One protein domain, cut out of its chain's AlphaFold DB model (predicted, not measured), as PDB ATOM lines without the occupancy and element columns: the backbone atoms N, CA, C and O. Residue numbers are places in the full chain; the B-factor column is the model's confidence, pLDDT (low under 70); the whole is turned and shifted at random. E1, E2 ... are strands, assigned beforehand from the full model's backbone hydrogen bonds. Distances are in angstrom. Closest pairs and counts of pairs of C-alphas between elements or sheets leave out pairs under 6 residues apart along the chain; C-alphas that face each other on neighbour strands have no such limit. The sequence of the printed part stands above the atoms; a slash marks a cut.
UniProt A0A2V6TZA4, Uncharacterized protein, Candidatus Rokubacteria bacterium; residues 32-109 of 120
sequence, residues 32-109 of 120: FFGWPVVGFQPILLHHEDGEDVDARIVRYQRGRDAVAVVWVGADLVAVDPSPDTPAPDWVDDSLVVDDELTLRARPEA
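This is residues 32 to 109 of the 120 residues of an uncharacterized protein of Candidatus Rokubacteria bacterium (UniProt A0A2V6TZA4). One long, strongly twisted sheet of five strands curls like a trough, with E1 and E5 at its two edges. After E5 the unnamed stretch of residues 93 to 109 folds back across one end of the trough, where residues 102 to 103 pair in parallel with residues 46 to 47 of E1. The printed part has 78 residues with no named helix and five named strands, E1 to E5, side by side in chain order and antiparallel. The class is all strand, and the whole is compact, with a radius of gyration of the C-alphas of 13.0 A, yet elongated, spanning 41 by 21 by 20 A.

E1, residues 37 to 47, and E2, residues 52 to 62, form a hairpin at 156 degrees, with N 41 and O 57 2.9 A apart, within hydrogen-bond range. E3, residues 65 to 72, is antiparallel to E2 at 162 degrees, with N 58 and O 69 at 2.8 A. E4, residues 75 to 80, is antiparallel to E3 at 149 degrees, with N 70 and O 78 at 2.9 A. E5, residues 90 to 92, is antiparallel to E4 at 164 degrees, with N 90 and O 79 at 2.8 A. The five strands form a meander, each the antiparallel neighbour of the one before. E1 and E5 are the edge strands and are apart.

E1 begins at C-alpha 37 (70.458, 138.068, 142.859) and is 26.6 A long. E2 is 32.2 A, E3 23.5 A, E4 15.0 A and E5 6.8 A, ending at C-alpha 92 (84.847, 152.330, 150.509).

The C-alphas of Asp 49 and Gly 63, the two farthest apart, are 41.0 A from each other. The printed part has no cut and no long link. Its mean pLDDT is 93.1, and no printed residue is under 70.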
ATOM      1  N   PHE A  32      70.859 141.582 153.097       94.94
ATOM      2  CA  PHE A  32      70.692 141.566 151.642       94.94
ATOM      3  C   PHE A  32      71.579 140.531 150.946       94.94
ATOM      4  O   PHE A  32      71.200 140.052 149.881       94.94
ATOM      5  N   PHE A  33      72.689 140.094 151.557       93.88
ATOM      6  CA  PHE A  33      73.502 139.003 151.008       93.88
ATOM      7  C   PHE A  33      72.733 137.675 150.926       93.88
ATOM      8  O   PHE A  33      73.092 136.803 150.139       93.88
ATOM      9  N   GLY A  34      71.661 137.522 151.713       94.31
ATOM     10  CA  GLY A  34      70.750 136.380 151.637       94.31
ATOM     11  C   GLY A  34      69.592 136.554 150.649       94.31
ATOM     12  O   GLY A  34      68.755 135.656 150.541       94.31
ATOM     13  N   TRP A  35      69.471 137.699 149.970       97.00
ATOM     14  CA  TRP A  35      68.393 137.939 149.009       97.00
ATOM     15  C   TRP A  35      68.739 137.345 147.634       97.00
ATOM     16  O   TRP A  35      69.913 137.157 147.312       97.00
ATOM     17  N   PRO A  36      67.734 137.058 146.788       97.94
ATOM     18  CA  PRO A  36      67.972 136.678 145.401       97.94
ATOM     19  C   PRO A  36      68.789 137.725 144.636       97.94
ATOM     20  O   PRO A  36      68.484 138.919 144.681       97.94
ATOM     21  N   VAL A  37      69.778 137.257 143.873       97.69
ATOM     22  CA  VAL A  37      70.458 138.068 142.859       97.69
ATOM     23  C   VAL A  37      69.560 138.148 141.629       97.69
ATOM     24  O   VAL A  37      69.212 137.124 141.043       97.69
ATOM     25  N   VAL A  38      69.183 139.364 141.241       97.69
ATOM     26  CA  VAL A  38      68.297 139.635 140.093       97.69
ATOM     27  C   VAL A  38      68.998 140.372 138.956       97.69
ATOM     28  O   VAL A  38      68.446 140.498 137.868       97.69
ATOM     29  N   GLY A  39      70.214 140.858 139.199       96.31
ATOM     30  CA  GLY A  39      71.032 141.539 138.209       96.31
ATOM     31  C   GLY A  39      72.506 141.283 138.472       96.31
ATOM     32  O   GLY A  39      72.946 141.230 139.620       96.31
ATOM     33  N   PHE A  40      73.250 141.111 137.389       96.12
ATOM     34  CA  PHE A  40      74.682 140.886 137.409       96.12
ATOM     35  C   PHE A  40      75.281 141.531 136.163       96.12
ATOM     36  O   PHE A  40      74.915 141.159 135.047       96.12
ATOM     37  N   GLN A  41      76.183 142.488 136.349       97.50
ATOM     38  CA  GLN A  41      76.847 143.187 135.258       97.50
ATOM     39  C   GLN A  41      78.359 143.211 135.508       97.50
ATOM     40  O   GLN A  41      78.795 143.819 136.490       97.50
ATOM     41  N   PRO A  42      79.172 142.568 134.650       96.19
ATOM     42  CA  PRO A  42      80.616 142.742 134.698       96.19
ATOM     43  C   PRO A  42      80.974 144.167 134.269       96.19
ATOM     44  O   PRO A  42      80.389 144.705 133.326       96.19
ATOM     45  N   ILE A  43      81.927 144.767 134.970       95.12
ATOM     46  CA  ILE A  43      82.492 146.083 134.677       95.12
ATOM     47  C   ILE A  43      84.012 146.019 134.851       95.12
ATOM     48  O   ILE A  43      84.538 145.069 135.431       95.12
ATOM     49  N   LEU A  44      84.706 147.040 134.363       94.62
ATOM     50  CA  LEU A  44      86.127 147.243 134.617       94.62
ATOM     51  C   LEU A  44      86.284 148.489 135.483       94.62
ATOM     52  O   LEU A  44      85.604 149.489 135.244       94.62
ATOM     53  N   LEU A  45      87.155 148.406 136.481       93.06
ATOM     54  CA  LEU A  45      87.600 149.551 137.268       93.06
ATOM     55  C   LEU A  45      89.076 149.788 136.990       93.06
ATOM     56  O   LEU A  45      89.836 148.832 136.839       93.06
ATOM     57  N   HIS A  46      89.474 151.054 136.939       95.00
ATOM     58  CA  HIS A  46      90.877 151.388 136.769       95.00
ATOM     59  C   HIS A  46      91.633 151.095 138.066       95.00
ATOM     60  O   HIS A  46      91.085 151.294 139.148       95.00
ATOM     61  N   HIS A  47      92.872 150.631 137.982       94.75
ATOM     62  CA  HIS A  47      93.735 150.418 139.140       94.75
ATOM     63  C   HIS A  47      94.886 151.421 139.125       94.75
ATOM     64  O   HIS A  47      95.405 151.752 138.060       94.75
ATOM     65  N   GLU A  48      95.337 151.868 140.297       93.56
ATOM     66  CA  GLU A  48      96.449 152.826 140.417       93.56
ATOM     67  C   GLU A  48      97.742 152.368 139.719       93.56
ATOM     68  O   GLU A  48      98.498 153.201 139.220       93.56
ATOM     69  N   ASP A  49      97.987 151.056 139.632       92.06
ATOM     70  CA  ASP A  49      99.155 150.506 138.920       92.06
ATOM     71  C   ASP A  49      99.033 150.582 137.378       92.06
ATOM     72  O   ASP A  49      99.963 150.212 136.660       92.06
ATOM     73  N   GLY A  50      97.906 151.084 136.858       90.44
ATOM     74  CA  GLY A  50      97.674 151.370 135.439       90.44
ATOM     75  C   GLY A  50      96.989 150.255 134.645       90.44
ATOM     76  O   GLY A  50      96.776 150.420 133.443       90.44
ATOM     77  N   GLU A  51      96.640 149.139 135.284       92.94
ATOM     78  CA  GLU A  51      95.851 148.059 134.678       92.94
ATOM     79  C   GLU A  51      94.373 148.168 135.074       92.94
ATOM     80  O   GLU A  51      94.037 148.692 136.132       92.94
ATOM     81  N   ASP A  52      93.474 147.658 134.237       94.94
ATOM     82  CA  ASP A  52      92.063 147.542 134.606       94.94
ATOM     83  C   ASP A  52      91.821 146.228 135.358       94.94
ATOM     84  O   ASP A  52      92.383 145.182 135.020       94.94
ATOM     85  N   VAL A  53      90.947 146.268 136.362       94.56
ATOM     86  CA  VAL A  53      90.590 145.117 137.196       94.56
ATOM     87  C   VAL A  53      89.128 144.743 136.979       94.56
ATOM     88  O   VAL A  53      88.238 145.597 136.930       94.56
ATOM     89  N   ASP A  54      88.877 143.436 136.889       96.12
ATOM     90  CA  ASP A  54      87.532 142.879 136.801       96.12
ATOM     91  C   ASP A  54      86.726 143.181 138.069       96.12
ATOM     92  O   ASP A  54      87.050 142.729 139.174       96.12
ATOM     93  N   ALA A  55      85.603 143.863 137.882       95.62
ATOM     94  CA  ALA A  55      84.639 144.151 138.925       95.62
ATOM     95  C   ALA A  55      83.224 143.763 138.481       95.62
ATOM     96  O   ALA A  55      82.952 143.432 137.322       95.62
ATOM     97  N   ARG A  56      82.298 143.703 139.436       96.69
ATOM     98  CA  ARG A  56      80.940 143.205 139.192       96.69
ATOM     99  C   ARG A  56      79.930 144.030 139.953       96.69
ATOM    100  O   ARG A  56      79.971 144.070 141.179       96.69
ATOM    101  N   ILE A  57      78.973 144.596 139.229       96.88
ATOM    102  CA  ILE A  57      77.758 145.137 139.827       96.88
ATOM    103  C   ILE A  57      76.802 143.969 140.058       96.88
ATOM    104  O   ILE A  57      76.451 143.244 139.123       96.88
ATOM    105  N   VAL A  58      76.368 143.784 141.299       97.75
ATOM    106  CA  VAL A  58      75.408 142.749 141.689       97.75
ATOM    107  C   VAL A  58      74.202 143.416 142.324       97.75
ATOM    108  O   VAL A  58      74.336 144.202 143.258       97.75
ATOM    109  N   ARG A  59      73.011 143.084 141.826       98.06
ATOM    110  CA  ARG A  59      71.745 143.580 142.363       98.06
ATOM    111  C   ARG A  59      71.028 142.475 143.119       98.06
ATOM    112  O   ARG A  59      70.636 141.464 142.532       98.06
ATOM    113  N   TYR A  60      70.818 142.711 144.404       97.94
ATOM    114  CA  TYR A  60      70.033 141.889 145.311       97.94
ATOM    115  C   TYR A  60      68.633 142.480 145.432       97.94
ATOM    116  O   TYR A  60      68.491 143.695 145.571       97.94
ATOM    117  N   GLN A  61      67.591 141.653 145.390       97.81
ATOM    118  CA  GLN A  61      66.221 142.155 145.495       97.81
ATOM    119  C   GLN A  61      65.298 141.188 146.226       97.81
ATOM    120  O   GLN A  61      65.283 139.984 145.966       97.81
ATOM    121  N   ARG A  62      64.461 141.739 147.108       96.81
ATOM    122  CA  ARG A  62      63.410 141.009 147.817       96.81
ATOM    123  C   ARG A  62      62.144 141.854 147.880       96.81
ATOM    124  O   ARG A  62      62.072 142.853 148.587       96.81
ATOM    125  N   GLY A  63      61.107 141.420 147.168       95.81
ATOM    126  CA  GLY A  63      59.874 142.195 147.062       95.81
ATOM    127  C   GLY A  63      60.140 143.538 146.379       95.81
ATOM    128  O   GLY A  63      60.524 143.561 145.211       95.81
ATOM    129  N   ARG A  64      59.914 144.635 147.110       94.38
ATOM    130  CA  ARG A  64      60.153 146.008 146.638       94.38
ATOM    131  C   ARG A  64      61.499 146.584 147.081       94.38
ATOM    132  O   ARG A  64      61.847 147.661 146.620       94.38
ATOM    133  N   ASP A  65      62.225 145.880 147.944       96.00
ATOM    134  CA  ASP A  65      63.522 146.329 148.437       96.00
ATOM    135  C   ASP A  65      64.620 145.812 147.510       96.00
ATOM    136  O   ASP A  65      64.613 144.633 147.130       96.00
ATOM    137  N   ALA A  66      65.570 146.676 147.168       97.12
ATOM    138  CA  ALA A  66      66.723 146.340 146.349       97.12
ATOM    139  C   ALA A  66      67.991 146.956 146.941       97.12
ATOM    140  O   ALA A  66      67.941 148.030 147.526       97.12
ATOM    141  N   VAL A  67      69.116 146.271 146.766       97.50
ATOM    142  CA  VAL A  67      70.459 146.772 147.074       97.50
ATOM    143  C   VAL A  67      71.339 146.438 145.880       97.50
ATOM    144  O   VAL A  67      71.320 145.301 145.399       97.50
ATOM    145  N   ALA A  68      72.095 147.410 145.384       97.56
ATOM    146  CA  ALA A  68      73.127 147.176 144.384       97.56
ATOM    147  C   ALA A  68      74.499 147.333 145.034       97.56
ATOM    148  O   ALA A  68      74.696 148.192 145.887       97.56
ATOM    149  N   VAL A  69      75.445 146.487 144.654       96.88
ATOM    150  CA  VAL A  69      76.810 146.546 145.175       96.88
ATOM    151  C   VAL A  69      77.825 146.347 144.067       96.88
ATOM    152  O   VAL A  69      77.529 145.683 143.073       96.88
ATOM    153  N   VAL A  70      79.028 146.872 144.273       95.81
ATOM    154  CA  VAL A  70      80.191 146.635 143.417       95.81
ATOM    155  C   VAL A  70      81.179 145.746 144.156       95.81
ATOM    156  O   VAL A  70      81.646 146.093 145.241       95.81
ATOM    157  N   TRP A  71      81.508 144.611 143.549       95.25
ATOM    158  CA  TRP A  71      82.513 143.673 144.039       95.25
ATOM    159  C   TRP A  71      83.775 143.706 143.187       95.25
ATOM    160  O   TRP A  71      83.681 143.661 141.958       95.25
ATOM    161  N   VAL A  72      84.932 143.654 143.844       93.19
ATOM    162  CA  VAL A  72      86.240 143.358 143.243       93.19
ATOM    163  C   VAL A  72      86.811 142.152 143.971       93.19
ATOM    164  O   VAL A  72      87.108 142.218 145.158       93.19
ATOM    165  N   GLY A  73      86.914 141.006 143.296       90.19
ATOM    166  CA  GLY A  73      87.270 139.758 143.975       90.19
ATOM    167  C   GLY A  73      86.294 139.429 145.116       90.19
ATOM    168  O   GLY A  73      85.142 139.079 144.856       90.19
ATOM    169  N   ALA A  74      86.770 139.516 146.362       89.06
ATOM    170  CA  ALA A  74      85.977 139.321 147.580       89.06
ATOM    171  C   ALA A  74      85.695 140.630 148.346       89.06
ATOM    172  O   ALA A  74      85.036 140.588 149.386       89.06
ATOM    173  N   ASP A  75      86.176 141.764 147.840       91.00
ATOM    174  CA  ASP A  75      86.085 143.066 148.490       91.00
ATOM    175  C   ASP A  75      84.880 143.853 147.970       91.00
ATOM    176  O   ASP A  75      84.571 143.862 146.771       91.00
ATOM    177  N   LEU A  76      84.174 144.499 148.898       93.50
ATOM    178  CA  LEU A  76      82.988 145.298 148.619       93.50
ATOM    179  C   LEU A  76      83.408 146.757 148.452       93.50
ATOM    180  O   LEU A  76      83.737 147.417 149.429       93.50
ATOM    181  N   VAL A  77      83.399 147.253 147.217       93.94
ATOM    182  CA  VAL A  77      83.926 148.587 146.890       93.94
ATOM    183  C   VAL A  77      82.850 149.660 146.992       93.94
ATOM    184  O   VAL A  77      83.115 150.759 147.472       93.94
ATOM    185  N   ALA A  78      81.625 149.350 146.568       94.81
ATOM    186  CA  ALA A  78      80.507 150.282 146.638       94.81
ATOM    187  C   ALA A  78      79.198 149.580 147.004       94.81
ATOM    188  O   ALA A  78      78.996 148.401 146.698       94.81
ATOM    189  N   VAL A  79      78.304 150.318 147.660       96.12
ATOM    190  CA  VAL A  79      76.984 149.853 148.095       96.12
ATOM    191  C   VAL A  79      75.955 150.957 147.898       96.12
ATOM    192  O   VAL A  79      75.966 151.966 148.600       96.12
ATOM    193  N   ASP A  80      74.998 150.714 147.016       95.94
ATOM    194  CA  ASP A  80      73.783 151.505 146.887       95.94
ATOM    195  C   ASP A  80      72.623 150.794 147.611       95.94
ATOM    196  O   ASP A  80      72.116 149.771 147.131       95.94
ATOM    197  N   PRO A  81      72.189 151.295 148.783       95.69
ATOM    198  CA  PRO A  81      71.103 150.691 149.545       95.69
ATOM    199  C   PRO A  81      69.713 150.969 148.956       95.69
ATOM    200  O   PRO A  81      68.745 150.386 149.438       95.69
ATOM    201  N   SER A  82      69.605 151.863 147.968       93.75
ATOM    202  CA  SER A  82      68.342 152.297 147.370       93.75
ATOM    203  C   SER A  82      68.510 152.582 145.864       93.75
ATOM    204  O   SER A  82      68.210 153.699 145.428       93.75
ATOM    205  N   PRO A  83      68.893 151.579 145.045       94.06
ATOM    206  CA  PRO A  83      69.322 151.760 143.651       94.06
ATOM    207  C   PRO A  83      68.233 152.212 142.678       94.06
ATOM    208  O   PRO A  83      68.503 152.484 141.512       94.06
ATOM    209  N   ASP A  84      66.987 152.289 143.142       93.69
ATOM    210  CA  ASP A  84      65.854 152.812 142.375       93.69
ATOM    211  C   ASP A  84      65.514 154.265 142.757       93.69
ATOM    212  O   ASP A  84      64.466 154.794 142.382       93.69
ATOM    213  N   THR A  85      66.378 154.915 143.539       89.19
ATOM    214  CA  THR A  85      66.225 156.294 144.010       89.19
ATOM    215  C   THR A  85      67.474 157.103 143.656       89.19
ATOM    216  O   THR A  85      68.538 156.524 143.485       89.19
ATOM    217  N   PRO A  86      67.400 158.442 143.596       85.31
ATOM    218  CA  PRO A  86      68.576 159.280 143.360       85.31
ATOM    219  C   PRO A  86      69.473 159.436 144.605       85.31
ATOM    220  O   PRO A  86      70.270 160.370 144.668       85.31
ATOM    221  N   ALA A  87      69.298 158.608 145.642       82.38
ATOM    222  CA  ALA A  87      70.133 158.686 146.833       82.38
ATOM    223  C   ALA A  87      71.587 158.329 146.471       82.38
ATOM    224  O   ALA A  87      71.792 157.380 145.722       82.38
ATOM    225  N   PRO A  88      72.592 159.052 146.998       76.75
ATOM    226  CA  PRO A  88      73.985 158.719 146.733       76.75
ATOM    227  C   PRO A  88      74.319 157.344 147.305       76.75
ATOM    228  O   PRO A  88      73.945 157.027 148.444       76.75
ATOM    229  N   ASP A  89      75.073 156.560 146.552       89.19
ATOM    230  CA  ASP A  89      75.660 155.312 147.009       89.19
ATOM    231  C   ASP A  89      76.786 155.563 148.028       89.19
ATOM    232  O   ASP A  89      77.164 156.695 148.361       89.19
ATOM    233  N   TRP A  90      77.249 154.477 148.630       94.94
ATOM    234  CA  TRP A  90      78.422 154.453 149.489       94.94
ATOM    235  C   TRP A  90      79.601 153.879 148.723       94.94
ATOM    236  O   TRP A  90      79.438 152.887 148.021       94.94
ATOM    237  N   VAL A  91      80.785 154.434 148.951       94.44
ATOM    238  CA  VAL A  91      82.049 153.915 148.425       94.44
ATOM    239  C   VAL A  91      83.021 153.701 149.586       94.44
ATOM    240  O   VAL A  91      83.029 154.493 150.537       94.44
ATOM    241  N   ASP A  92      83.787 152.611 149.544       93.75
ATOM    242  CA  ASP A  92      84.847 152.330 150.509       93.75
ATOM    243  C   ASP A  92      86.124 153.076 150.105       93.75
ATOM    244  O   ASP A  92      86.878 152.654 149.230       93.75
ATOM    245  N   ASP A  93      86.365 154.203 150.766       92.38
ATOM    246  CA  ASP A  93      87.502 155.099 150.548       92.38
ATOM    247  C   ASP A  93      88.847 154.441 150.866       92.38
ATOM    248  O   ASP A  93      89.898 154.866 150.388       92.38
ATOM    249  N   SER A  94      88.823 153.360 151.651       91.69
ATOM    250  CA  SER A  94      90.029 152.579 151.884       91.69
ATOM    251  C   SER A  94      90.481 151.820 150.637       91.69
ATOM    252  O   SER A  94      91.658 151.480 150.558       91.69
ATOM    253  N   LEU A  95      89.582 151.592 149.670       92.75
ATOM    254  CA  LEU A  95      89.816 150.822 148.448       92.75
ATOM    255  C   LEU A  95      89.857 151.680 147.178       92.75
ATOM    256  O   LEU A  95      90.386 151.215 146.173       92.75
ATOM    257  N   VAL A  96      89.326 152.904 147.202       92.38
ATOM    258  CA  VAL A  96      89.316 153.818 146.046       92.38
ATOM    259  C   VAL A  96      90.093 155.094 146.327       92.38
ATOM    260  O   VAL A  96      90.161 155.544 147.470       92.38
ATOM    261  N   VAL A  97      90.653 155.706 145.289       89.94
ATOM    262  CA  VAL A  97      91.215 157.063 145.380       89.94
ATOM    263  C   VAL A  97      90.102 158.121 145.361       89.94
ATOM    264  O   VAL A  97      88.922 157.821 145.167       89.94
ATOM    265  N   ASP A  98      90.476 159.391 145.537       83.06
ATOM    266  CA  ASP A  98      89.542 160.520 145.659       83.06
ATOM    267  C   ASP A  98      88.563 160.685 144.478       83.06
ATOM    268  O   ASP A  98      87.508 161.301 144.654       83.06
ATOM    269  N   ASP A  99      88.897 160.151 143.297       80.38
ATOM    270  CA  ASP A  99      88.055 160.181 142.095       80.38
ATOM    271  C   ASP A  99      86.878 159.185 142.121       80.38
ATOM    272  O   ASP A  99      86.059 159.218 141.208       80.38
ATOM    273  N   GLU A 100      86.787 158.334 143.155       82.25
ATOM    274  CA  GLU A 100      85.753 157.302 143.370       82.25
ATOM    275  C   GLU A 100      85.691 156.190 142.305       82.25
ATOM    276  O   GLU A 100      84.859 155.288 142.418       82.25
ATOM    277  N   LEU A 101      86.554 156.224 141.289       82.50
ATOM    278  CA  LEU A 101      86.502 155.345 140.116       82.50
ATOM    279  C   LEU A 101      87.775 154.510 139.938       82.50
ATOM    280  O   LEU A 101      87.736 153.480 139.261       82.50
ATOM    281  N   THR A 102      88.879 154.932 140.552       92.12
ATOM    282  CA  THR A 102      90.159 154.229 140.518       92.12
ATOM    283  C   THR A 102      90.390 153.478 141.831       92.12
ATOM    284  O   THR A 102      90.348 154.051 142.922       92.12
ATOM    285  N   LEU A 103      90.647 152.176 141.724       94.19
ATOM    286  CA  LEU A 103      91.014 151.294 142.826       94.19
ATOM    287  C   LEU A 103      92.458 151.524 143.251       94.19
ATOM    288  O   LEU A 103      93.364 151.602 142.418       94.19
ATOM    289  N   ARG A 104      92.675 151.542 144.563       93.69
ATOM    290  CA  ARG A 104      94.006 151.645 145.150       93.69
ATOM    291  C   ARG A 104      94.795 150.359 144.973       93.69
ATOM    292  O   ARG A 104      94.253 149.268 145.141       93.69
ATOM    293  N   ALA A 105      96.106 150.491 144.786       90.69
ATOM    294  CA  ALA A 105      97.004 149.336 144.741       90.69
ATOM    295  C   ALA A 105      97.092 148.590 146.082       90.69
ATOM    296  O   ALA A 105      97.404 147.396 146.141       90.69
ATOM    297  N   ARG A 106      96.844 149.298 147.190       89.00
ATOM    298  CA  ARG A 106      96.764 148.733 148.539       89.00
ATOM    299  C   ARG A 106      95.689 149.449 149.349       89.00
ATOM    300  O   ARG A 106      95.640 150.677 149.289       89.00
ATOM    301  N   PRO A 107      94.911 148.720 150.169       89.19
ATOM    302  CA  PRO A 107      93.969 149.357 151.073       89.19
ATOM    303  C   PRO A 107      94.670 150.284 152.071       89.19
ATOM    304  O   PRO A 107      95.674 149.897 152.677       89.19
ATOM    305  N   GLU A 108      94.136 151.486 152.287       88.19
ATOM    306  CA  GLU A 108      94.688 152.432 153.277       88.19
ATOM    307  C   GLU A 108      94.244 152.117 154.714       88.19
ATOM    308  O   GLU A 108      94.922 152.452 155.687       88.19
ATOM    309  N   ALA A 109      93.104 151.446 154.854       88.12
ATOM    310  CA  ALA A 109      92.504 151.052 156.119       88.12
ATOM    311  C   ALA A 109      91.684 149.762 155.931       88.12
ATOM    312  O   ALA A 109      91.441 149.357 154.800       88.12
TER     313      ALA A 109